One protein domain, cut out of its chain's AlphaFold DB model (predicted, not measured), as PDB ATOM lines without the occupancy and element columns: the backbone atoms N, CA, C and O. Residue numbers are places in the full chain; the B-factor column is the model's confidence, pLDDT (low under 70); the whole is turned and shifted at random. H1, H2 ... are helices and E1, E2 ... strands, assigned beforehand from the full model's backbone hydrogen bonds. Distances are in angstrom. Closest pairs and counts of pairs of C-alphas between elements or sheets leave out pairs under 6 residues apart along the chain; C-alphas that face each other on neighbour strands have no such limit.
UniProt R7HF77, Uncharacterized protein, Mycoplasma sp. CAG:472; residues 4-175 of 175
ATOM      1  N   SER A   4      29.855 -47.692 -46.179       54.44
ATOM      2  CA  SER A   4      29.874 -47.288 -44.763       54.44
ATOM      3  C   SER A   4      28.923 -46.123 -44.444       54.44
ATOM      4  O   SER A   4      28.638 -45.873 -43.275       54.44
ATOM      5  N   ILE A   5      28.418 -45.412 -45.462       65.50
ATOM      6  CA  ILE A   5      27.519 -44.258 -45.293       65.50
ATOM      7  C   ILE A   5      26.091 -44.707 -44.931       65.50
ATOM      8  O   ILE A   5      25.411 -44.019 -44.174       65.50
ATOM      9  N   GLY A   6      25.656 -45.894 -45.377       67.31
ATOM     10  CA  GLY A   6      24.330 -46.432 -45.039       67.31
ATOM     11  C   GLY A   6      24.202 -46.868 -43.574       67.31
ATOM     12  O   GLY A   6      23.165 -46.651 -42.948       67.31
ATOM     13  N   GLY A   7      25.274 -47.420 -42.994       80.19
ATOM     14  CA  GLY A   7      25.284 -47.874 -41.597       80.19
ATOM     15  C   GLY A   7      25.199 -46.734 -40.577       80.19
ATOM     16  O   GLY A   7      24.510 -46.861 -39.568       80.19
ATOM     17  N   ILE A   8      25.832 -45.590 -40.863       84.94
ATOM     18  CA  ILE A   8      25.799 -44.403 -39.989       84.94
ATOM     19  C   ILE A   8      24.388 -43.809 -39.932       84.94
ATOM     20  O   ILE A   8      23.931 -43.406 -38.865       84.94
ATOM     21  N   GLN A   9      23.671 -43.790 -41.058       83.88
ATOM     22  CA  GLN A   9      22.310 -43.259 -41.116       83.88
ATOM     23  C   GLN A   9      21.320 -44.124 -40.323       83.88
ATOM     24  O   GLN A   9      20.479 -43.585 -39.605       83.88
ATOM     25  N   LEU A  10      21.456 -45.454 -40.381       86.44
ATOM     26  CA  LEU A  10      20.669 -46.365 -39.542       86.44
ATOM     27  C   LEU A  10      21.002 -46.198 -38.055       86.44
ATOM     28  O   LEU A  10      20.094 -46.123 -37.230       86.44
ATOM     29  N   PHE A  11      22.285 -46.072 -37.713       87.56
ATOM     30  CA  PHE A  11      22.713 -45.844 -36.335       87.56
ATOM     31  C   PHE A  11      22.154 -44.530 -35.766       87.56
ATOM     32  O   PHE A  11      21.625 -44.515 -34.656       87.56
ATOM     33  N   LEU A  12      22.187 -43.443 -36.544       87.44
ATOM     34  CA  LEU A  12      21.652 -42.142 -36.134       87.44
ATOM     35  C   LEU A  12      20.142 -42.197 -35.855       87.44
ATOM     36  O   LEU A  12      19.685 -41.644 -34.855       87.44
ATOM     37  N   ILE A  13      19.373 -42.894 -36.697       89.94
ATOM     38  CA  ILE A  13      17.925 -43.069 -36.498       89.94
ATOM     39  C   ILE A  13      17.642 -43.814 -35.186       89.94
ATOM     40  O   ILE A  13      16.765 -43.404 -34.425       89.94
ATOM     41  N   VAL A  14      18.404 -44.870 -34.884       93.19
ATOM     42  CA  VAL A  14      18.251 -45.631 -33.631       93.19
ATOM     43  C   VAL A  14      18.567 -44.761 -32.414       93.19
ATOM     44  O   VAL A  14      17.806 -44.768 -31.449       93.19
ATOM     45  N   VAL A  15      19.638 -43.967 -32.464       91.31
ATOM     46  CA  VAL A  15      20.002 -43.050 -31.370       91.31
ATOM     47  C   VAL A  15      18.895 -42.026 -31.110       91.31
ATOM     48  O   VAL A  15      18.532 -41.796 -29.957       91.31
ATOM     49  N   ILE A  16      18.306 -41.452 -32.163       91.00
ATOM     50  CA  ILE A  16      17.186 -40.509 -32.033       91.00
ATOM     51  C   ILE A  16      15.967 -41.189 -31.400       91.00
ATOM     52  O   ILE A  16      15.350 -40.611 -30.507       91.00
ATOM     53  N   LEU A  17      15.631 -42.415 -31.814       92.19
ATOM     54  CA  LEU A  17      14.514 -43.161 -31.229       92.19
ATOM     55  C   LEU A  17      14.730 -43.439 -29.741       92.19
ATOM     56  O   LEU A  17      13.820 -43.216 -28.945       92.19
ATOM     57  N   VAL A  18      15.929 -43.868 -29.341       92.50
ATOM     58  CA  VAL A  18      16.252 -44.104 -27.925       92.50
ATOM     59  C   VAL A  18      16.134 -42.812 -27.111       92.50
ATOM     60  O   VAL A  18      15.545 -42.831 -26.031       92.50
ATOM     61  N   LEU A  19      16.619 -41.682 -27.637       88.56
ATOM     62  CA  LEU A  19      16.469 -40.375 -26.988       88.56
ATOM     63  C   LEU A  19      15.000 -39.950 -26.874       88.56
ATOM     64  O   LEU A  19      14.592 -39.446 -25.828       88.56
ATOM     65  N   ALA A  20      14.191 -40.193 -27.906       88.38
ATOM     66  CA  ALA A  20      12.759 -39.910 -27.875       88.38
ATOM     67  C   ALA A  20      12.038 -40.754 -26.811       88.38
ATOM     68  O   ALA A  20      11.276 -40.208 -26.012       88.38
ATOM     69  N   PHE A  21      12.320 -42.061 -26.734       91.00
ATOM     70  CA  PHE A  21      11.753 -42.940 -25.705       91.00
ATOM     71  C   PHE A  21      12.182 -42.531 -24.293       91.00
ATOM     72  O   PHE A  21      11.336 -42.453 -23.402       91.00
ATOM     73  N   ALA A  22      13.464 -42.221 -24.085       87.25
ATOM     74  CA  ALA A  22      13.964 -41.746 -22.797       87.25
ATOM     75  C   ALA A  22      13.294 -40.422 -22.381       87.25
ATOM     76  O   ALA A  22      12.877 -40.273 -21.231       87.25
ATOM     77  N   GLY A  23      13.119 -39.492 -23.327       83.69
ATOM     78  CA  GLY A  23      12.414 -38.231 -23.107       83.69
ATOM     79  C   GLY A  23      10.959 -38.445 -22.688       83.69
ATOM     80  O   GLY A  23      10.542 -37.945 -21.642       83.69
ATOM     81  N   ILE A  24      10.203 -39.249 -23.440       84.81
ATOM     82  CA  ILE A  24       8.795 -39.554 -23.132       84.81
ATOM     83  C   ILE A  24       8.662 -40.258 -21.773       84.81
ATOM     84  O   ILE A  24       7.783 -39.902 -20.986       84.81
ATOM     85  N   MET A  25       9.546 -41.209 -21.453       86.75
ATOM     86  CA  MET A  25       9.535 -41.888 -20.152       86.75
ATOM     87  C   MET A  25       9.811 -40.917 -19.002       86.75
ATOM     88  O   MET A  25       9.089 -40.930 -18.006       86.75
ATOM     89  N   SER A  26      10.795 -40.024 -19.151       79.94
ATOM     90  CA  SER A  26      11.105 -39.018 -18.126       79.94
ATOM     91  C   SER A  26       9.937 -38.052 -17.875       79.94
ATOM     92  O   SER A  26       9.607 -37.766 -16.723       79.94
ATOM     93  N   LEU A  27       9.249 -37.624 -18.940       78.62
ATOM     94  CA  LEU A  27       8.038 -36.807 -18.858       78.62
ATOM     95  C   LEU A  27       6.917 -37.542 -18.117       78.62
ATOM     96  O   LEU A  27       6.282 -36.968 -17.233       78.62
ATOM     97  N   THR A  28       6.702 -38.814 -18.454       83.56
ATOM     98  CA  THR A  28       5.628 -39.633 -17.876       83.56
ATOM     99  C   THR A  28       5.849 -39.876 -16.382       83.56
ATOM    100  O   THR A  28       4.923 -39.702 -15.593       83.56
ATOM    101  N   ILE A  29       7.078 -40.205 -15.966       80.88
ATOM    102  CA  ILE A  29       7.422 -40.410 -14.548       80.88
ATOM    103  C   ILE A  29       7.218 -39.118 -13.749       80.88
ATOM    104  O   ILE A  29       6.611 -39.144 -12.678       80.88
ATOM    105  N   ASN A  30       7.671 -37.977 -14.280       76.50
ATOM    106  CA  ASN A  30       7.527 -36.702 -13.581       76.50
ATOM    107  C   ASN A  30       6.052 -36.295 -13.427       76.50
ATOM    108  O   ASN A  30       5.638 -35.858 -12.354       76.50
ATOM    109  N   GLN A  31       5.233 -36.496 -14.465       78.94
ATOM    110  CA  GLN A  31       3.792 -36.270 -14.353       78.94
ATOM    111  C   GLN A  31       3.139 -37.220 -13.344       78.94
ATOM    112  O   GLN A  31       2.324 -36.772 -12.541       78.94
ATOM    113  N   SER A  32       3.506 -38.504 -13.330       81.12
ATOM    114  CA  SER A  32       2.921 -39.465 -12.386       81.12
ATOM    115  C   SER A  32       3.189 -39.086 -10.928       81.12
ATOM    116  O   SER A  32       2.279 -39.162 -10.102       81.12
ATOM    117  N   ASN A  33       4.403 -38.630 -10.609       76.19
ATOM    118  CA  ASN A  33       4.732 -38.139  -9.268       76.19
ATOM    119  C   ASN A  33       3.936 -36.874  -8.928       76.19
ATOM    120  O   ASN A  33       3.446 -36.724  -7.809       76.19
ATOM    121  N   ALA A  34       3.757 -35.989  -9.913       73.81
ATOM    122  CA  ALA A  34       2.999 -34.764  -9.732       73.81
ATOM    123  C   ALA A  34       1.528 -35.010  -9.384       73.81
ATOM    124  O   ALA A  34       0.969 -34.322  -8.527       73.81
ATOM    125  N   PHE A  35       0.910 -36.007 -10.021       76.81
ATOM    126  CA  PHE A  35      -0.455 -36.421  -9.713       76.81
ATOM    127  C   PHE A  35      -0.566 -37.100  -8.343       76.81
ATOM    128  O   PHE A  35      -1.485 -36.779  -7.597       76.81
ATOM    129  N   ALA A  36       0.391 -37.950  -7.962       79.56
ATOM    130  CA  ALA A  36       0.369 -38.616  -6.659       79.56
ATOM    131  C   ALA A  36       0.407 -37.620  -5.485       79.56
ATOM    132  O   ALA A  36      -0.406 -37.710  -4.565       79.56
ATOM    133  N   ILE A  37       1.307 -36.632  -5.540       78.06
ATOM    134  CA  ILE A  37       1.410 -35.588  -4.508       78.06
ATOM    135  C   ILE A  37       0.128 -34.755  -4.480       78.06
ATOM    136  O   ILE A  37      -0.431 -34.501  -3.417       78.06
ATOM    137  N   LYS A  38      -0.376 -34.359  -5.652       80.38
ATOM    138  CA  LYS A  38      -1.624 -33.601  -5.775       80.38
ATOM    139  C   LYS A  38      -2.792 -34.309  -5.080       80.38
ATOM    140  O   LYS A  38      -3.519 -33.666  -4.329       80.38
ATOM    141  N   ASP A  39      -2.954 -35.612  -5.293       82.81
ATOM    142  CA  ASP A  39      -4.054 -36.385  -4.710       82.81
ATOM    143  C   ASP A  39      -3.903 -36.549  -3.188       82.81
ATOM    144  O   ASP A  39      -4.887 -36.440  -2.453       82.81
ATOM    145  N   GLN A  40      -2.671 -36.720  -2.689       80.25
ATOM    146  CA  GLN A  40      -2.386 -36.714  -1.247       80.25
ATOM    147  C   GLN A  40      -2.762 -35.376  -0.600       80.25
ATOM    148  O   GLN A  40      -3.425 -35.357   0.437       80.25
ATOM    149  N   LEU A  41      -2.399 -34.256  -1.230       79.88
ATOM    150  CA  LEU A  41      -2.725 -32.923  -0.720       79.88
ATOM    151  C   LEU A  41      -4.234 -32.661  -0.717       79.88
ATOM    152  O   LEU A  41      -4.758 -32.133   0.264       79.88
ATOM    153  N   VAL A  42      -4.942 -33.067  -1.777       83.00
ATOM    154  CA  VAL A  42      -6.410 -32.987  -1.830       83.00
ATOM    155  C   VAL A  42      -7.023 -33.807  -0.697       83.00
ATOM    156  O   VAL A  42      -7.885 -33.298   0.012       83.00
ATOM    157  N   SER A  43      -6.545 -35.032  -0.463       81.50
ATOM    158  CA  SER A  43      -7.049 -35.887   0.616       81.50
ATOM    159  C   SER A  43      -6.831 -35.280   2.007       81.50
ATOM    160  O   SER A  43      -7.747 -35.298   2.831       81.50
ATOM    161  N   ILE A  44      -5.657 -34.690   2.261       79.12
ATOM    162  CA  ILE A  44      -5.370 -33.999   3.527       79.12
ATOM    163  C   ILE A  44      -6.332 -32.821   3.712       79.12
ATOM    164  O   ILE A  44      -6.921 -32.677   4.784       79.12
ATOM    165  N   LEU A  45      -6.555 -32.025   2.665       77.81
ATOM    166  CA  LEU A  45      -7.446 -30.869   2.726       77.81
ATOM    167  C   LEU A  45      -8.927 -31.259   2.882       77.81
ATOM    168  O   LEU A  45      -9.667 -30.601   3.614       77.81
ATOM    169  N   GLU A  46      -9.359 -32.349   2.249       78.19
ATOM    170  CA  GLU A  46     -10.698 -32.911   2.449       78.19
ATOM    171  C   GLU A  46     -10.877 -33.440   3.877       78.19
ATOM    172  O   GLU A  46     -11.903 -33.170   4.502       78.19
ATOM    173  N   SER A  47      -9.869 -34.127   4.429       74.44
ATOM    174  CA  SER A  47      -9.905 -34.642   5.807       74.44
ATOM    175  C   SER A  47      -9.973 -33.531   6.863       74.44
ATOM    176  O   SER A  47     -10.529 -33.732   7.942       74.44
ATOM    177  N   ALA A  48      -9.456 -32.345   6.531       73.00
ATOM    178  CA  ALA A  48      -9.497 -31.154   7.369       73.00
ATOM    179  C   ALA A  48     -10.878 -30.479   7.417       73.00
ATOM    180  O   ALA A  48     -11.158 -29.719   8.344       73.00
ATOM    181  N   GLY A  49     -11.744 -30.737   6.428       67.44
ATOM    182  CA  GLY A  49     -12.996 -29.996   6.248       67.44
ATOM    183  C   GLY A  49     -12.804 -28.599   5.646       67.44
ATOM    184  O   GLY A  49     -13.691 -27.751   5.763       67.44
ATOM    185  N   GLY A  50     -11.671 -28.359   4.980       67.00
ATOM    186  CA  GLY A  50     -11.307 -27.075   4.382       67.00
ATOM    187  C   GLY A  50     -10.254 -26.311   5.182       67.00
ATOM    188  O   GLY A  50      -9.750 -26.791   6.190       67.00
ATOM    189  N   PHE A  51      -9.909 -25.122   4.691       68.94
ATOM    190  CA  PHE A  51      -8.848 -24.284   5.243       68.94
ATOM    191  C   PHE A  51      -9.333 -22.837   5.368       68.94
ATOM    192  O   PHE A  51      -9.856 -22.267   4.401       68.94
ATOM    193  N   ASP A  52      -9.164 -22.209   6.532       65.19
ATOM    194  CA  ASP A  52      -9.551 -20.807   6.708       65.19
ATOM    195  C   ASP A  52      -8.522 -19.873   6.035       65.19
ATOM    196  O   ASP A  52      -7.543 -19.409   6.614       65.19
ATOM    197  N   THR A  53      -8.774 -19.551   4.762       62.56
ATOM    198  CA  THR A  53      -7.946 -18.631   3.956       62.56
ATOM    199  C   THR A  53      -8.012 -17.167   4.410       62.56
ATOM    200  O   THR A  53      -7.273 -16.332   3.889       62.56
ATOM    201  N   SER A  54      -8.874 -16.843   5.379       57.22
ATOM    202  CA  SER A  54      -9.073 -15.495   5.926       57.22
ATOM    203  C   SER A  54      -8.100 -15.118   7.043       57.22
ATOM    204  O   SER A  54      -8.240 -14.037   7.607       57.22
ATOM    205  N   ALA A  55      -7.138 -15.978   7.395       59.81
ATOM    206  CA  ALA A  55      -6.122 -15.622   8.377       59.81
ATOM    207  C   ALA A  55      -5.264 -14.456   7.851       59.81
ATOM    208  O   ALA A  55      -4.536 -14.579   6.854       59.81
ATOM    209  N   GLU A  56      -5.380 -13.305   8.514       54.19
ATOM    210  CA  GLU A  56      -4.465 -12.182   8.350       54.19
ATOM    211  C   GLU A  56      -3.092 -12.602   8.873       54.19
ATOM    212  O   GLU A  56      -2.962 -13.152   9.970       54.19
ATOM    213  N   CYS A  57      -2.063 -12.379   8.060       56.84
ATOM    214  CA  CYS A  57      -0.700 -12.747   8.407       56.84
ATOM    215  C   CYS A  57       0.162 -11.501   8.362       56.84
ATOM    216  O   CYS A  57       0.224 -10.819   7.337       56.84
ATOM    217  N   VAL A  58       0.822 -11.218   9.478       52.81
ATOM    218  CA  VAL A  58       1.764 -10.110   9.603       52.81
ATOM    219  C   VAL A  58       3.156 -10.727   9.624       52.81
ATOM    220  O   VAL A  58       3.473 -11.528  10.500       52.81
ATOM    221  N   SER A  59       3.978 -10.381   8.632       51.47
ATOM    222  CA  SER A  59       5.391 -10.787   8.554       51.47
ATOM    223  C   SER A  59       5.632 -12.305   8.647       51.47
ATOM    224  O   SER A  59       6.451 -12.753   9.440       51.47
ATOM    225  N   GLY A  60       4.908 -13.106   7.853       54.41
ATOM    226  CA  GLY A  60       5.114 -14.563   7.757       54.41
ATOM    227  C   GLY A  60       4.488 -15.390   8.887       54.41
ATOM    228  O   GLY A  60       4.345 -16.600   8.740       54.41
ATOM    229  N   SER A  61       4.036 -14.747   9.969       53.81
ATOM    230  CA  SER A  61       3.293 -15.390  11.054       53.81
ATOM    231  C   SER A  61       1.793 -15.203  10.843       53.81
ATOM    232  O   SER A  61       1.288 -14.077  10.816       53.81
ATOM    233  N   CYS A  62       1.077 -16.312  10.692       60.66
ATOM    234  CA  CYS A  62      -0.373 -16.325  10.565       60.66
ATOM    235  C   CYS A  62      -1.022 -16.782  11.866       60.66
ATOM    236  O   CYS A  62      -0.647 -17.816  12.413       60.66
ATOM    237  N   ASN A  63      -2.057 -16.070  12.309       53.97
ATOM    238  CA  ASN A  63      -2.940 -16.551  13.368       53.97
ATOM    239  C   ASN A  63      -3.954 -17.527  12.744       53.97
ATOM    240  O   ASN A  63      -5.121 -17.187  12.557       53.97
ATOM    241  N   THR A  64      -3.489 -18.701  12.312       63.41
ATOM    242  CA  THR A  64      -4.353 -19.769  11.791       63.41
ATOM    243  C   THR A  64      -4.917 -20.614  12.934       63.41
ATOM    244  O   THR A  64      -4.369 -20.648  14.037       63.41
ATOM    245  N   SER A  65      -6.048 -21.286  12.700       60.44
ATOM    246  CA  SER A  65      -6.613 -22.205  13.691       60.44
ATOM    247  C   SER A  65      -5.649 -23.368  13.942       60.44
ATOM    248  O   SER A  65      -4.939 -23.801  13.038       60.44
ATOM    249  N   LEU A  66      -5.650 -23.945  15.146       58.81
ATOM    250  CA  LEU A  66      -4.762 -25.065  15.498       58.81
ATOM    251  C   LEU A  66      -4.913 -26.263  14.529       58.81
ATOM    252  O   LEU A  66      -3.947 -26.962  14.237       58.81
ATOM    253  N   LYS A  67      -6.121 -26.451  13.974       62.59
ATOM    254  CA  LYS A  67      -6.420 -27.447  12.929       62.59
ATOM    255  C   LYS A  67      -5.775 -27.113  11.580       62.59
ATOM    256  O   LYS A  67      -5.290 -27.999  10.881       62.59
ATOM    257  N   ASP A  68      -5.738 -25.834  11.224       68.81
ATOM    258  CA  ASP A  68      -5.101 -25.353   9.996       68.81
ATOM    259  C   ASP A  68      -3.573 -25.507  10.089       68.81
ATOM    260  O   ASP A  68      -2.922 -25.864   9.113       68.81
ATOM    261  N   GLN A  69      -2.990 -25.318  11.278       70.44
ATOM    262  CA  GLN A  69      -1.562 -25.555  11.503       70.44
ATOM    263  C   GLN A  69      -1.191 -27.044  11.373       70.44
ATOM    264  O   GLN A  69      -0.187 -27.372  10.744       70.44
ATOM    265  N   GLU A  70      -2.004 -27.960  11.912       71.12
ATOM    266  CA  GLU A  70      -1.770 -29.408  11.778       71.12
ATOM    267  C   GLU A  70      -1.877 -29.878  10.316       71.12
ATOM    268  O   GLU A  70      -1.106 -30.719   9.850       71.12
ATOM    269  N   THR A  71      -2.829 -29.321   9.571       75.69
ATOM    270  CA  THR A  71      -3.047 -29.669   8.159       75.69
ATOM    271  C   THR A  71      -1.951 -29.108   7.263       75.69
ATOM    272  O   THR A  71      -1.467 -29.832   6.394       75.69
ATOM    273  N   LEU A  72      -1.471 -27.886   7.528       76.56
ATOM    274  CA  LEU A  72      -0.266 -27.345   6.893       76.56
ATOM    275  C   LEU A  72       0.954 -28.221   7.170       76.56
ATOM    276  O   LEU A  72       1.688 -28.530   6.236       76.56
ATOM    277  N   GLN A  73       1.144 -28.682   8.409       79.44
ATOM    278  CA  GLN A  73       2.266 -29.560   8.738       79.44
ATOM    279  C   GLN A  73       2.208 -30.877   7.954       79.44
ATOM    280  O   GLN A  73       3.202 -31.281   7.364       79.44
ATOM    281  N   LYS A  74       1.030 -31.504   7.846       79.94
ATOM    282  CA  LYS A  74       0.836 -32.718   7.030       79.94
ATOM    283  C   LYS A  74       1.130 -32.491   5.545       79.94
ATOM    284  O   LYS A  74       1.674 -33.375   4.879       79.94
ATOM    285  N   ILE A  75       0.771 -31.319   5.020       81.56
ATOM    286  CA  ILE A  75       1.084 -30.908   3.645       81.56
ATOM    287  C   ILE A  75       2.601 -30.770   3.466       81.56
ATOM    288  O   ILE A  75       3.148 -31.310   2.506       81.56
ATOM    289  N   ILE A  76       3.285 -30.105   4.399       82.38
ATOM    290  CA  ILE A  76       4.744 -29.922   4.384       82.38
ATOM    291  C   ILE A  76       5.465 -31.266   4.468       82.38
ATOM    292  O   ILE A  76       6.316 -31.542   3.626       82.38
ATOM    293  N   ASP A  77       5.071 -32.132   5.401       84.50
ATOM    294  CA  ASP A  77       5.658 -33.465   5.563       84.50
ATOM    295  C   ASP A  77       5.514 -34.294   4.274       84.50
ATOM    296  O   ASP A  77       6.452 -34.975   3.858       84.50
ATOM    297  N   SER A  78       4.365 -34.180   3.592       80.00
ATOM    298  CA  SER A  78       4.115 -34.843   2.303       80.00
ATOM    299  C   SER A  78       4.952 -34.252   1.162       80.00
ATOM    300  O   SER A  78       5.369 -34.969   0.252       80.00
ATOM    301  N   LEU A  79       5.224 -32.947   1.178       79.25
ATOM    302  CA  LEU A  79       6.096 -32.297   0.194       79.25
ATOM    303  C   LEU A  79       7.566 -32.688   0.414       79.25
ATOM    304  O   LEU A  79       8.276 -32.993  -0.550       79.25
ATOM    305  N   ASP A  80       8.012 -32.736   1.670       80.19
ATOM    306  CA  ASP A  80       9.376 -33.114   2.035       80.19
ATOM    307  C   ASP A  80       9.650 -34.603   1.783       80.19
ATOM    308  O   ASP A  80      10.699 -34.935   1.219       80.19
ATOM    309  N   SER A  81       8.699 -35.503   2.076       78.62
ATOM    310  CA  SER A  81       8.842 -36.937   1.772       78.62
ATOM    311  C   SER A  81       9.027 -37.208   0.278       78.62
ATOM    312  O   SER A  81       9.692 -38.167  -0.106       78.62
ATOM    313  N   ASN A  82       8.466 -36.346  -0.571       71.38
ATOM    314  CA  ASN A  82       8.556 -36.452  -2.023       71.38
ATOM    315  C   ASN A  82       9.688 -35.596  -2.631       71.38
ATOM    316  O   ASN A  82       9.782 -35.483  -3.853       71.38
ATOM    317  N   SER A  83      10.569 -35.005  -1.806       70.62
ATOM    318  CA  SER A  83      11.684 -34.142  -2.243       70.62
ATOM    319  C   SER A  83      11.259 -33.015  -3.192       70.62
ATOM    320  O   SER A  83      12.004 -32.608  -4.087       70.62
ATOM    321  N   TYR A  84      10.054 -32.495  -2.991       70.38
ATOM    322  CA  TYR A  84       9.471 -31.484  -3.847       70.38
ATOM    323  C   TYR A  84      10.068 -30.096  -3.534       70.38
ATOM    324  O   TYR A  84      10.058 -29.635  -2.394       70.38
ATOM    325  N   ARG A  85      10.649 -29.427  -4.542       71.94
ATOM    326  CA  ARG A  85      11.443 -28.185  -4.362       71.94
ATOM    327  C   ARG A  85      11.045 -27.037  -5.278       71.94
ATOM    328  O   ARG A  85      11.714 -26.006  -5.304       71.94
ATOM    329  N   GLN A  86       9.995 -27.231  -6.057       77.25
ATOM    330  CA  GLN A  86       9.621 -26.284  -7.090       77.25
ATOM    331  C   GLN A  86       8.840 -25.125  -6.495       77.25
ATOM    332  O   GLN A  86       8.116 -25.278  -5.511       77.25
ATOM    333  N   THR A  87       9.017 -23.952  -7.094       80.31
ATOM    334  CA  THR A  87       8.343 -22.737  -6.653       80.31
ATOM    335  C   THR A  87       7.690 -22.017  -7.816       80.31
ATOM    336  O   THR A  87       8.239 -21.992  -8.917       80.31
ATOM    337  N   GLY A  88       6.558 -21.374  -7.561       78.50
ATOM    338  CA  GLY A  88       5.867 -20.528  -8.521       78.50
ATOM    339  C   GLY A  88       5.301 -19.263  -7.889       78.50
ATOM    340  O   GLY A  88       5.757 -18.810  -6.840       78.50
ATOM    341  N   SER A  89       4.334 -18.663  -8.587       82.19
ATOM    342  CA  SER A  89       3.641 -17.444  -8.165       82.19
ATOM    343  C   SER A  89       2.146 -17.724  -8.035       82.19
ATOM    344  O   SER A  89       1.495 -18.105  -9.016       82.19
ATOM    345  N   CYS A  90       1.615 -17.532  -6.825       82.12
ATOM    346  CA  CYS A  90       0.186 -17.651  -6.541       82.12
ATOM    347  C   CYS A  90      -0.625 -16.420  -6.983       82.12
ATOM    348  O   CYS A  90      -1.798 -16.567  -7.319       82.12
ATOM    349  N   GLU A  91      -0.004 -15.240  -7.079       78.94
ATOM    350  CA  GLU A  91      -0.654 -13.995  -7.541       78.94
ATOM    351  C   GLU A  91      -1.213 -14.151  -8.961       78.94
ATOM    352  O   GLU A  91      -2.370 -13.840  -9.242       78.94
ATOM    353  N   MET A  92      -0.422 -14.760  -9.851       75.12
ATOM    354  CA  MET A  92      -0.843 -15.051 -11.224       75.12
ATOM    355  C   MET A  92      -2.068 -15.975 -11.271       75.12
ATOM    356  O   MET A  92      -2.836 -15.944 -12.230       75.12
ATOM    357  N   ILE A  93      -2.237 -16.856 -10.284       79.38
ATOM    358  CA  ILE A  93      -3.372 -17.782 -10.219       79.38
ATOM    359  C   ILE A  93      -4.615 -17.027  -9.748       79.38
ATOM    360  O   ILE A  93      -5.671 -17.155 -10.369       79.38
ATOM    361  N   GLU A  94      -4.473 -16.193  -8.721       77.31
ATOM    362  CA  GLU A  94      -5.548 -15.351  -8.199       77.31
ATOM    363  C   GLU A  94      -6.162 -14.454  -9.274       77.31
ATOM    364  O   GLU A  94      -7.380 -14.454  -9.462       77.31
ATOM    365  N   GLU A  95      -5.329 -13.762 -10.052       77.81
ATOM    366  CA  GLU A  95      -5.795 -12.914 -11.149       77.81
ATOM    367  C   GLU A  95      -6.592 -13.697 -12.204       77.81
ATOM    368  O   GLU A  95      -7.603 -13.215 -12.721       77.81
ATOM    369  N   ASN A  96      -6.165 -14.918 -12.537       79.19
ATOM    370  CA  ASN A  96      -6.853 -15.746 -13.531       79.19
ATOM    371  C   ASN A  96      -8.195 -16.287 -13.018       79.19
ATOM    372  O   ASN A  96      -9.160 -16.369 -13.787       79.19
ATOM    373  N   LEU A  97      -8.278 -16.629 -11.732       77.00
ATOM    374  CA  LEU A  97      -9.506 -17.125 -11.114       77.00
ATOM    375  C   LEU A  97     -10.524 -16.006 -10.899       77.00
ATOM    376  O   LEU A  97     -11.719 -16.209 -11.138       77.00
ATOM    377  N   ASN A  98     -10.066 -14.818 -10.508       74.75
ATOM    378  CA  ASN A  98     -10.945 -13.676 -10.284       74.75
ATOM    379  C   ASN A  98     -11.608 -13.175 -11.572       74.75
ATOM    380  O   ASN A  98     -12.747 -12.724 -11.508       74.75
ATOM    381  N   LYS A  99     -11.005 -13.399 -12.750       72.75
ATOM    382  CA  LYS A  99     -11.680 -13.186 -14.047       72.75
ATOM    383  C   LYS A  99     -12.948 -14.031 -14.233       72.75
ATOM    384  O   LYS A  99     -13.834 -13.616 -14.971       72.75
ATOM    385  N   HIS A 100     -13.033 -15.201 -13.596       67.31
ATOM    386  CA  HIS A 100     -14.134 -16.154 -13.789       67.31
ATOM    387  C   HIS A 100     -15.100 -16.226 -12.601       67.31
ATOM    388  O   HIS A 100     -16.279 -16.501 -12.792       67.31
ATOM    389  N   THR A 101     -14.621 -15.999 -11.375       64.25
ATOM    390  CA  THR A 101     -15.400 -16.262 -10.147       64.25
ATOM    391  C   THR A 101     -15.549 -15.046  -9.227       64.25
ATOM    392  O   THR A 101     -16.264 -15.134  -8.230       64.25
ATOM    393  N   ASN A 102     -14.934 -13.903  -9.575       62.84
ATOM    394  CA  ASN A 102     -15.014 -12.574  -8.937       62.84
ATOM    395  C   ASN A 102     -14.803 -12.502  -7.402       62.84
ATOM    396  O   ASN A 102     -14.938 -11.424  -6.825       62.84
ATOM    397  N   LYS A 103     -14.527 -13.628  -6.727       71.06
ATOM    398  CA  LYS A 103     -14.409 -13.781  -5.263       71.06
ATOM    399  C   LYS A 103     -13.495 -14.952  -4.858       71.06
ATOM    400  O   LYS A 103     -13.670 -15.510  -3.773       71.06
ATOM    401  N   ALA A 104     -12.580 -15.384  -5.726       73.12
ATOM    402  CA  ALA A 104     -11.620 -16.419  -5.355       73.12
ATOM    403  C   ALA A 104     -10.535 -15.803  -4.465       73.12
ATOM    404  O   ALA A 104      -9.970 -14.769  -4.807       73.12
ATOM    405  N   VAL A 105     -10.252 -16.443  -3.331       78.88
ATOM    406  CA  VAL A 105      -9.159 -16.044  -2.432       78.88
ATOM    407  C   VAL A 105      -8.054 -17.073  -2.573       78.88
ATOM    408  O   VAL A 105      -8.289 -18.251  -2.292       78.88
ATOM    409  N   VAL A 106      -6.866 -16.649  -3.001       79.50
ATOM    410  CA  VAL A 106      -5.707 -17.535  -3.166       79.50
ATOM    411  C   VAL A 106      -4.649 -17.183  -2.134       79.50
ATOM    412  O   VAL A 106      -4.356 -16.019  -1.890       79.50
ATOM    413  N   VAL A 107      -4.075 -18.207  -1.512       80.00
ATOM    414  CA  VAL A 107      -3.002 -18.056  -0.534       80.00
ATOM    415  C   VAL A 107      -1.824 -18.939  -0.925       80.00
ATOM    416  O   VAL A 107      -2.005 -20.128  -1.183       80.00
ATOM    417  N   GLY A 108      -0.627 -18.351  -0.971       81.00
ATOM    418  CA  GLY A 108       0.632 -19.059  -1.200       81.00
ATOM    419  C   GLY A 108       1.354 -19.402   0.096       81.00
ATOM    420  O   GLY A 108       1.350 -18.609   1.038       81.00
ATOM    421  N   TYR A 109       1.988 -20.572   0.122       78.44
ATOM    422  CA  TYR A 109       2.795 -21.042   1.244       78.44
ATOM    423  C   TYR A 109       4.188 -21.460   0.786       78.44
ATOM    424  O   TYR A 109       4.378 -22.019  -0.303       78.44
ATOM    425  N   THR A 110       5.171 -21.222   1.646       77.75
ATOM    426  CA  THR A 110       6.525 -21.747   1.496       77.75
ATOM    427  C   THR A 110       6.598 -23.195   1.987       77.75
ATOM    428  O   THR A 110       5.713 -23.698   2.681       77.75
ATOM    429  N   ARG A 111       7.704 -23.879   1.681       73.12
ATOM    430  CA  ARG A 111       7.993 -25.226   2.200       73.12
ATOM    431  C   ARG A 111       8.103 -25.289   3.731       73.12
ATOM    432  O   ARG A 111       8.056 -26.372   4.287       73.12
ATOM    433  N   THR A 112       8.256 -24.158   4.417       71.50
ATOM    434  CA  THR A 112       8.274 -24.093   5.887       71.50
ATOM    435  C   THR A 112       6.893 -23.819   6.486       71.50
ATOM    436  O   THR A 112       6.772 -23.733   7.702       71.50
ATOM    437  N   GLY A 113       5.850 -23.697   5.654       69.31
ATOM    438  CA  GLY A 113       4.483 -23.408   6.100       69.31
ATOM    439  C   GLY A 113       4.193 -21.930   6.330       69.31
ATOM    440  O   GLY A 113       3.081 -21.580   6.717       69.31
ATOM    441  N   GLU A 114       5.162 -21.053   6.075       71.94
ATOM    442  CA  GLU A 114       4.961 -19.612   6.172       71.94
ATOM    443  C   GLU A 114       4.130 -19.132   4.980       71.94
ATOM    444  O   GLU A 114       4.383 -19.510   3.832       71.94
ATOM    445  N   LYS A 115       3.131 -18.285   5.238       72.50
ATOM    446  CA  LYS A 115       2.358 -17.657   4.163       72.50
ATOM    447  C   LYS A 115       3.222 -16.624   3.460       72.50
ATOM    448  O   LYS A 115       3.729 -15.692   4.089       72.50
ATOM    449  N   THR A 116       3.322 -16.733   2.145       68.31
ATOM    450  CA  THR A 116       3.989 -15.717   1.340       68.31
ATOM    451  C   THR A 116       3.020 -14.566   1.091       68.31
ATOM    452  O   THR A 116       1.912 -14.760   0.595       68.31
ATOM    453  N   ILE A 117       3.433 -13.354   1.457       61.19
ATOM    454  CA  ILE A 117       2.606 -12.141   1.344       61.19
ATOM    455  C   ILE A 117       2.751 -11.491  -0.044       61.19
ATOM    456  O   ILE A 117       1.892 -10.723  -0.456       61.19
ATOM    457  N   THR A 118       3.829 -11.812  -0.767       56.66
ATOM    458  CA  THR A 118       4.131 -11.282  -2.104       56.66
ATOM    459  C   THR A 118       4.975 -12.269  -2.899       56.66
ATOM    460  O   THR A 118       6.010 -12.752  -2.425       56.66
ATOM    461  N   GLY A 119       4.518 -12.546  -4.114       61.75
ATOM    462  CA  GLY A 119       4.966 -13.604  -4.995       61.75
ATOM    463  C   GLY A 119       6.436 -13.514  -5.384       61.75
ATOM    464  O   GLY A 119       6.959 -12.455  -5.738       61.75
ATOM    465  N   LYS A 120       7.072 -14.692  -5.351       60.25
ATOM    466  CA  LYS A 120       8.119 -15.162  -6.284       60.25
ATOM    467  C   LYS A 120       8.661 -16.547  -5.914       60.25
ATOM    468  O   LYS A 120       9.429 -17.095  -6.700       60.25
ATOM    469  N   LYS A 121       8.304 -17.106  -4.746       70.50
ATOM    470  CA  LYS A 121       8.810 -18.408  -4.274       70.50
ATOM    471  C   LYS A 121       7.769 -19.240  -3.512       70.50
ATOM    472  O   LYS A 121       8.086 -19.823  -2.479       70.50
ATOM    473  N   ASP A 122       6.542 -19.307  -4.015       78.94
ATOM    474  CA  ASP A 122       5.501 -20.129  -3.390       78.94
ATOM    475  C   ASP A 122       5.731 -21.599  -3.730       78.94
ATOM    476  O   ASP A 122       5.839 -21.940  -4.906       78.94
ATOM    477  N   SER A 123       5.807 -22.475  -2.731       78.06
ATOM    478  CA  SER A 123       5.946 -23.920  -2.956       78.06
ATOM    479  C   SER A 123       4.613 -24.551  -3.361       78.06
ATOM    480  O   SER A 123       4.576 -25.416  -4.230       78.06
ATOM    481  N   PHE A 124       3.507 -24.086  -2.780       82.00
ATOM    482  CA  PHE A 124       2.156 -24.488  -3.162       82.00
ATOM    483  C   PHE A 124       1.164 -23.348  -2.911       82.00
ATOM    484  O   PHE A 124       1.401 -22.482  -2.066       82.00
ATOM    485  N   CYS A 125       0.049 -23.351  -3.642       83.94
ATOM    486  CA  CYS A 125      -1.042 -22.393  -3.446       83.94
ATOM    487  C   CYS A 125      -2.334 -23.118  -3.094       83.94
ATOM    488  O   CYS A 125      -2.640 -24.157  -3.675       83.94
ATOM    489  N   ILE A 126      -3.130 -22.525  -2.214       83.31
ATOM    490  CA  ILE A 126      -4.485 -22.975  -1.901       83.31
ATOM    491  C   ILE A 126      -5.448 -21.864  -2.310       83.31
ATOM    492  O   ILE A 126      -5.363 -20.744  -1.812       83.31
ATOM    493  N   ALA A 127      -6.363 -22.169  -3.222       82.38
ATOM    494  CA  ALA A 127      -7.434 -21.281  -3.644       82.38
ATOM    495  C   ALA A 127      -8.760 -21.734  -3.035       82.38
ATOM    496  O   ALA A 127      -9.126 -22.903  -3.137       82.38
ATOM    497  N   LYS A 128      -9.497 -20.805  -2.432       81.19
ATOM    498  CA  LYS A 128     -10.871 -21.006  -1.967       81.19
ATOM    499  C   LYS A 128     -11.825 -20.355  -2.952       81.19
ATOM    500  O   LYS A 128     -11.750 -19.145  -3.171       81.19
ATOM    501  N   ILE A 129     -12.739 -21.144  -3.508       81.25
ATOM    502  CA  ILE A 129     -13.670 -20.681  -4.534       81.25
ATOM    503  C   ILE A 129     -15.110 -20.892  -4.049       81.25
ATOM    504  O   ILE A 129     -15.465 -21.995  -3.622       81.25
ATOM    505  N   PRO A 130     -15.956 -19.846  -4.065       75.44
ATOM    506  CA  PRO A 130     -17.364 -19.986  -3.718       75.44
ATOM    507  C   PRO A 130     -18.124 -20.699  -4.840       75.44
ATOM    508  O   PRO A 130     -18.107 -20.265  -5.992       75.44
ATOM    509  N   ALA A 131     -18.858 -21.753  -4.497       70.06
ATOM    510  CA  ALA A 131     -19.802 -22.388  -5.402       70.06
ATOM    511  C   ALA A 131     -21.119 -21.599  -5.381       70.06
ATOM    512  O   ALA A 131     -21.991 -21.840  -4.548       70.06
ATOM    513  N   GLN A 132     -21.266 -20.607  -6.263       62.47
ATOM    514  CA  GLN A 132     -22.562 -19.948  -6.442       62.47
ATOM    515  C   GLN A 132     -23.521 -20.913  -7.149       62.47
ATOM    516  O   GLN A 132     -23.328 -21.232  -8.321       62.47
ATOM    517  N   LYS A 133     -24.579 -21.354  -6.458       55.22
ATOM    518  CA  LYS A 133     -25.777 -21.852  -7.139       55.22
ATOM    519  C   LYS A 133     -26.599 -20.650  -7.587       55.22
ATOM    520  O   LYS A 133     -27.085 -19.875  -6.768       55.22
ATOM    521  N   THR A 134     -26.723 -20.494  -8.898       52.94
ATOM    522  CA  THR A 134     -27.653 -19.559  -9.520       52.94
ATOM    523  C   THR A 134     -29.072 -20.016  -9.190       52.94
ATOM    524  O   THR A 134     -29.466 -21.117  -9.569       52.94
ATOM    525  N   ASN A 135     -29.816 -19.142  -8.520       56.34
ATOM    526  CA  ASN A 135     -31.236 -19.233  -8.175       56.34
ATOM    527  C   ASN A 135     -31.603 -20.016  -6.906       56.34
ATOM    528  O   ASN A 135     -31.232 -21.172  -6.711       56.34
ATOM    529  N   SER A 136     -32.476 -19.346  -6.148       53.53
ATOM    530  CA  SER A 136     -33.306 -19.818  -5.038       53.53
ATOM    531  C   SER A 136     -32.729 -19.584  -3.645       53.53
ATOM    532  O   SER A 136     -31.573 -19.862  -3.355       53.53
ATOM    533  N   GLU A 137     -33.594 -19.030  -2.802       55.91
ATOM    534  CA  GLU A 137     -33.392 -18.420  -1.484       55.91
ATOM    535  C   GLU A 137     -32.916 -19.380  -0.370       55.91
ATOM    536  O   GLU A 137     -33.042 -19.067   0.811       55.91
ATOM    537  N   ASP A 138     -32.306 -20.515  -0.725       49.62
ATOM    538  CA  ASP A 138     -31.694 -21.457   0.214       49.62
ATOM    539  C   ASP A 138     -30.181 -21.225   0.296       49.62
ATOM    540  O   ASP A 138     -29.388 -21.551  -0.587       49.62
ATOM    541  N   THR A 139     -29.784 -20.617   1.407       52.94
ATOM    542  CA  THR A 139     -28.472 -20.017   1.679       52.94
ATOM    543  C   THR A 139     -27.359 -21.024   2.001       52.94
ATOM    544  O   THR A 139     -26.498 -20.760   2.840       52.94
ATOM    545  N   LEU A 140     -27.300 -22.165   1.308       53.44
ATOM    546  CA  LEU A 140     -26.174 -23.095   1.434       53.44
ATOM    547  C   LEU A 140     -24.978 -22.573   0.628       53.44
ATOM    548  O   LEU A 140     -24.801 -22.876  -0.554       53.44
ATOM    549  N   LYS A 141     -24.147 -21.756   1.281       62.94
ATOM    550  CA  LYS A 141     -22.882 -21.249   0.730       62.94
ATOM    551  C   LYS A 141     -21.852 -22.380   0.706       62.94
ATOM    552  O   LYS A 141     -21.104 -22.577   1.660       62.94
ATOM    553  N   GLY A 142     -21.832 -23.136  -0.388       66.75
ATOM    554  CA  GLY A 142     -20.794 -24.130  -0.647       66.75
ATOM    555  C   GLY A 142     -19.474 -23.469  -1.052       66.75
ATOM    556  O   GLY A 142     -19.459 -22.487  -1.796       66.75
ATOM    557  N   TYR A 143     -18.359 -24.028  -0.594       74.00
ATOM    558  CA  TYR A 143     -17.014 -23.676  -1.043       74.00
ATOM    559  C   TYR A 143     -16.303 -24.938  -1.514       74.00
ATOM    560  O   TYR A 143     -16.487 -26.011  -0.949       74.00
ATOM    561  N   TYR A 144     -15.464 -24.811  -2.531       78.25
ATOM    562  CA  TYR A 144     -14.501 -25.848  -2.879       78.25
ATOM    563  C   TYR A 144     -13.103 -25.242  -2.880       78.25
ATOM    564  O   TYR A 144     -12.935 -24.029  -3.056       78.25
ATOM    565  N   TYR A 145     -12.106 -26.081  -2.628       80.56
ATOM    566  CA  TYR A 145     -10.718 -25.663  -2.600       80.56
ATOM    567  C   TYR A 145      -9.971 -26.257  -3.786       80.56
ATOM    568  O   TYR A 145     -10.196 -27.405  -4.168       80.56
ATOM    569  N   GLN A 146      -9.064 -25.471  -4.355       82.38
ATOM    570  CA  GLN A 146      -8.113 -25.930  -5.356       82.38
ATOM    571  C   GLN A 146      -6.695 -25.788  -4.808       82.38
ATOM    572  O   GLN A 146      -6.317 -24.725  -4.320       82.38
ATOM    573  N   ILE A 147      -5.905 -26.854  -4.894       83.25
ATOM    574  CA  ILE A 147      -4.489 -26.857  -4.527       83.25
ATOM    575  C   ILE A 147      -3.664 -26.842  -5.808       83.25
ATOM    576  O   ILE A 147      -3.847 -27.683  -6.692       83.25
ATOM    577  N   TYR A 148      -2.735 -25.896  -5.887       83.25
ATOM    578  CA  TYR A 148      -1.797 -25.743  -6.987       83.25
ATOM    579  C   TYR A 148      -0.402 -26.124  -6.535       83.25
ATOM    580  O   TYR A 148       0.131 -25.559  -5.580       83.25
ATOM    581  N   VAL A 149       0.197 -27.045  -7.279       82.62
ATOM    582  CA  VAL A 149       1.560 -27.513  -7.060       82.62
ATOM    583  C   VAL A 149       2.337 -27.315  -8.365       82.62
ATOM    584  O   VAL A 149       1.877 -27.681  -9.449       82.62
ATOM    585  N   PHE A 150       3.494 -26.671  -8.284       81.44
ATOM    586  CA  PHE A 150       4.370 -26.319  -9.406       81.44
ATOM    587  C   PHE A 150       5.340 -27.454  -9.763       81.44
ATOM    588  O   PHE A 150       6.033 -27.965  -8.909       81.44
ATOM    589  N   TYR A 151       5.483 -27.869 -11.008       76.06
ATOM    590  CA  TYR A 151       6.469 -28.890 -11.368       76.06
ATOM    591  C   TYR A 151       7.372 -28.366 -12.463       76.06
ATOM    592  O   TYR A 151       6.908 -27.765 -13.429       76.06
ATOM    593  N   GLN A 152       8.663 -28.625 -12.308       70.69
ATOM    594  CA  GLN A 152       9.667 -28.392 -13.330       70.69
ATOM    595  C   GLN A 152      10.314 -29.732 -13.645       70.69
ATOM    596  O   GLN A 152      10.686 -30.489 -12.744       70.69
ATOM    597  N   LEU A 153      10.403 -30.045 -14.932       67.94
ATOM    598  CA  LEU A 153      11.198 -31.162 -15.411       67.94
ATOM    599  C   LEU A 153      12.633 -30.678 -15.641       67.94
ATOM    600  O   LEU A 153      12.878 -29.906 -16.571       67.94
ATOM    601  N   ASP A 154      13.569 -31.170 -14.832       61.41
ATOM    602  CA  ASP A 154      14.997 -30.963 -15.059       61.41
ATOM    603  C   ASP A 154      15.575 -32.141 -15.848       61.41
ATOM    604  O   ASP A 154      15.731 -33.251 -15.338       61.41
ATOM    605  N   ILE A 155      15.891 -31.892 -17.120       65.38
ATOM    606  CA  ILE A 155      16.665 -32.817 -17.946       65.38
ATOM    607  C   ILE A 155      18.134 -32.384 -17.828       65.38
ATOM    608  O   ILE A 155      18.445 -31.246 -18.169       65.38
ATOM    609  N   PRO A 156      19.069 -33.259 -17.412       52.97
ATOM    610  CA  PRO A 156      20.463 -32.881 -17.133       52.97
ATOM    611  C   PRO A 156      21.236 -32.319 -18.340       52.97
ATOM    612  O   PRO A 156      22.313 -31.757 -18.174       52.97
ATOM    613  N   ILE A 157      20.700 -32.465 -19.552       61.62
ATOM    614  CA  ILE A 157      21.296 -31.961 -20.798       61.62
ATOM    615  C   ILE A 157      20.642 -30.641 -21.240       61.62
ATOM    616  O   ILE A 157      21.256 -29.863 -21.966       61.62
ATOM    617  N   VAL A 158      19.409 -30.362 -20.803       59.91
ATOM    618  CA  VAL A 158      18.660 -29.168 -21.205       59.91
ATOM    619  C   VAL A 158      17.982 -28.570 -19.979       59.91
ATOM    620  O   VAL A 158      16.962 -29.076 -19.513       59.91
ATOM    621  N   ASN A 159      18.568 -27.496 -19.448       53.25
ATOM    622  CA  ASN A 159      18.014 -26.797 -18.291       53.25
ATOM    623  C   ASN A 159      16.562 -26.354 -18.553       53.25
ATOM    624  O   ASN A 159      16.279 -25.696 -19.555       53.25
ATOM    625  N   SER A 160      15.677 -26.702 -17.611       59.16
ATOM    626  CA  SER A 160      14.357 -26.100 -17.364       59.16
ATOM    627  C   SER A 160      13.427 -25.907 -18.575       59.16
ATOM    628  O   SER A 160      12.842 -24.836 -18.742       59.16
ATOM    629  N   LEU A 161      13.265 -26.913 -19.438       57.91
ATOM    630  CA  LEU A 161      12.425 -26.774 -20.641       57.91
ATOM    631  C   LEU A 161      10.911 -26.778 -20.356       57.91
ATOM    632  O   LEU A 161      10.158 -26.138 -21.088       57.91
ATOM    633  N   PHE A 162      10.451 -27.490 -19.319       63.44
ATOM    634  CA  PHE A 162       9.019 -27.699 -19.086       63.44
ATOM    635  C   PHE A 162       8.616 -27.425 -17.639       63.44
ATOM    636  O   PHE A 162       8.875 -28.230 -16.743       63.44
ATOM    637  N   ASN A 163       7.911 -26.307 -17.455       70.50
ATOM    638  CA  ASN A 163       7.184 -25.978 -16.236       70.50
ATOM    639  C   ASN A 163       5.708 -26.309 -16.447       70.50
ATOM    640  O   ASN A 163       5.069 -25.766 -17.351       70.50
ATOM    641  N   PHE A 164       5.153 -27.179 -15.614       73.81
ATOM    642  CA  PHE A 164       3.725 -27.477 -15.604       73.81
ATOM    643  C   PHE A 164       3.167 -27.344 -14.190       73.81
ATOM    644  O   PHE A 164       3.900 -27.322 -13.208       73.81
ATOM    645  N   ARG A 165       1.850 -27.187 -14.071       77.12
ATOM    646  CA  ARG A 165       1.172 -27.049 -12.778       77.12
ATOM    647  C   ARG A 165       0.187 -28.194 -12.623       77.12
ATOM    648  O   ARG A 165      -0.598 -28.435 -13.537       77.12
ATOM    649  N   ALA A 166       0.225 -28.872 -11.484       79.00
ATOM    650  CA  ALA A 166      -0.790 -29.844 -11.110       79.00
ATOM    651  C   ALA A 166      -1.869 -29.139 -10.280       79.00
ATOM    652  O   ALA A 166      -1.549 -28.400  -9.348       79.00
ATOM    653  N   ILE A 167      -3.135 -29.359 -10.643       83.31
ATOM    654  CA  ILE A 167      -4.299 -28.745  -9.993       83.31
ATOM    655  C   ILE A 167      -5.161 -29.854  -9.395       83.31
ATOM    656  O   ILE A 167      -5.670 -30.726 -10.112       83.31
ATOM    657  N   GLY A 168      -5.263 -29.861  -8.070       77.50
ATOM    658  CA  GLY A 168      -6.151 -30.741  -7.317       77.50
ATOM    659  C   GLY A 168      -7.374 -29.967  -6.855       77.50
ATOM    660  O   GLY A 168      -7.224 -28.856  -6.361       77.50
ATOM    661  N   GLU A 169      -8.567 -30.532  -7.008       81.38
ATOM    662  CA  GLU A 169      -9.817 -29.914  -6.558       81.38
ATOM    663  C   GLU A 169     -10.437 -30.790  -5.472       81.38
ATOM    664  O   GLU A 169     -10.496 -32.011  -5.624       81.38
ATOM    665  N   THR A 170     -10.893 -30.181  -4.380       77.12
ATOM    666  CA  THR A 170     -11.664 -30.886  -3.353       77.12
ATOM    667  C   THR A 170     -13.126 -30.996  -3.765       77.12
ATOM    668  O   THR A 170     -13.645 -30.173  -4.524       77.12
ATOM    669  N   LYS A 171     -13.846 -31.948  -3.168       77.00
ATOM    670  CA  LYS A 171     -15.315 -31.943  -3.196       77.00
ATOM    671  C   LYS A 171     -15.882 -30.634  -2.635       77.00
ATOM    672  O   LYS A 171     -15.234 -29.927  -1.859       77.00
ATOM    673  N   LEU A 172     -17.119 -30.331  -3.029       75.38
ATOM    674  CA  LEU A 172     -17.905 -29.227  -2.479       75.38
ATOM    675  C   LEU A 172     -18.092 -29.430  -0.973       75.38
ATOM    676  O   LEU A 172     -18.713 -30.403  -0.543       75.38
ATOM    677  N   LEU A 173     -17.562 -28.497  -0.194       72.44
ATOM    678  CA  LEU A 173     -17.712 -28.433   1.249       72.44
ATOM    679  C   LEU A 173     -18.806 -27.417   1.581       72.44
ATOM    680  O   LEU A 173     -18.821 -26.300   1.059       72.44
ATOM    681  N   TYR A 174     -19.723 -27.807   2.455       66.94
ATOM    682  CA  TYR A 174     -20.781 -26.940   2.965       66.94
ATOM    683  C   TYR A 174     -20.415 -26.530   4.392       66.94
ATOM    684  O   TYR A 174     -19.978 -27.378   5.172       66.94
ATOM    685  N   ARG A 175     -20.554 -25.241   4.713       56.78
ATOM    686  CA  ARG A 175     -20.368 -24.699   6.066       56.78
ATOM    687  C   ARG A 175     -21.695 -24.195   6.604       56.78
ATOM    688  O   ARG A 175     -22.460 -23.628   5.791       56.78
TER     689      ARG A 175
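What this domain is: This is residues 4 to 175 of the 175 residues of an uncharacterized protein of Mycoplasma sp. CAG:472 (UniProt R7HF77). A very long helix, H1, runs with its residues 23 to 46 along one face of a twisted four-stranded sheet, while its residues 4 to 22 stick out from the body as a free arm. The short helix H3 covers part of the opposite face, over E1 and E2, H2 folds back beside the last part of H1, and the loop residues 134 to 139 also stick out. The printed part has 172 residues, with named elements in the order H1 H2 H3 E1 E2 E3 E4; the sheet's order is E1 E2 E3 E4, antiparallel throughout, and the class is mixed, helices and strands. The whole is loose, with a radius of gyration of the C-alphas of 20.6 A, and spans 80 by 39 by 27 A, the arm of H1 adding much of the length.

How they stand to each other: H1, residues 4 to 48, touches H2, residues 66 to 81, with its residues 37 to 48 alone; the closest C-alphas are those of Leu 41 and Ile 75, 6.1 A apart. The two form a helical hairpin, opposite ways at a shallow tilt of 18 degrees. The twisted sheet is a meander, each strand the antiparallel neighbour of the one before: E1, residues 105 to 109, E2, residues 124 to 131, E3, residues 142 to 155, and E4, residues 158 to 169. Within hydrogen-bond range are N 107 and O 126, 2.9 A, between E1 and E2; N 127 and O 146, 2.8 A, between E2 and E3; and N 151 and O 164, 2.8 A, between E3 and E4. H1 is on the sheet at a height of 6.2 A, over E3 and E4; its closest C-alpha pair with E4 is Lys 38 and Gly 168, 5.6 A. H3, residues 91 to 101, is on the opposite face at a height of 9.4 A, over E1 and E2, and the C-alphas of Glu 94 and Val 106 are its closest pair with E1, 5.5 A. This gives three layers, helices on both faces of the sheet. H2 only grazes the sheet, with its residues 72 to 79. Every O i to N i+4 pair is within hydrogen-bond range in H2, against 39 of 41 in H1 and 6 of 7 in H3.

Where its parts are: H1 begins at C-alpha 4, (29.874, -47.288, -44.763), and is 67.3 A long; H2 is 22.7 A and H3 15.1 A. E1 is 13.5 A long, E2 22.2 A, E3 42.2 A and E4 32.0 A, ending at C-alpha 169, (-9.817, -29.914, -6.558).

The domain as a whole: The C-alphas of Ser 4 and Glu 137 are the two farthest apart, 81.9 A. The printed part has no cut. The links H1 to H2 and E1 to E2 are long. The mean pLDDT of the printed part is 73.3, and 55 residues are under 70, among them residues 49 to 68, 132 to 142 and 153 to 162.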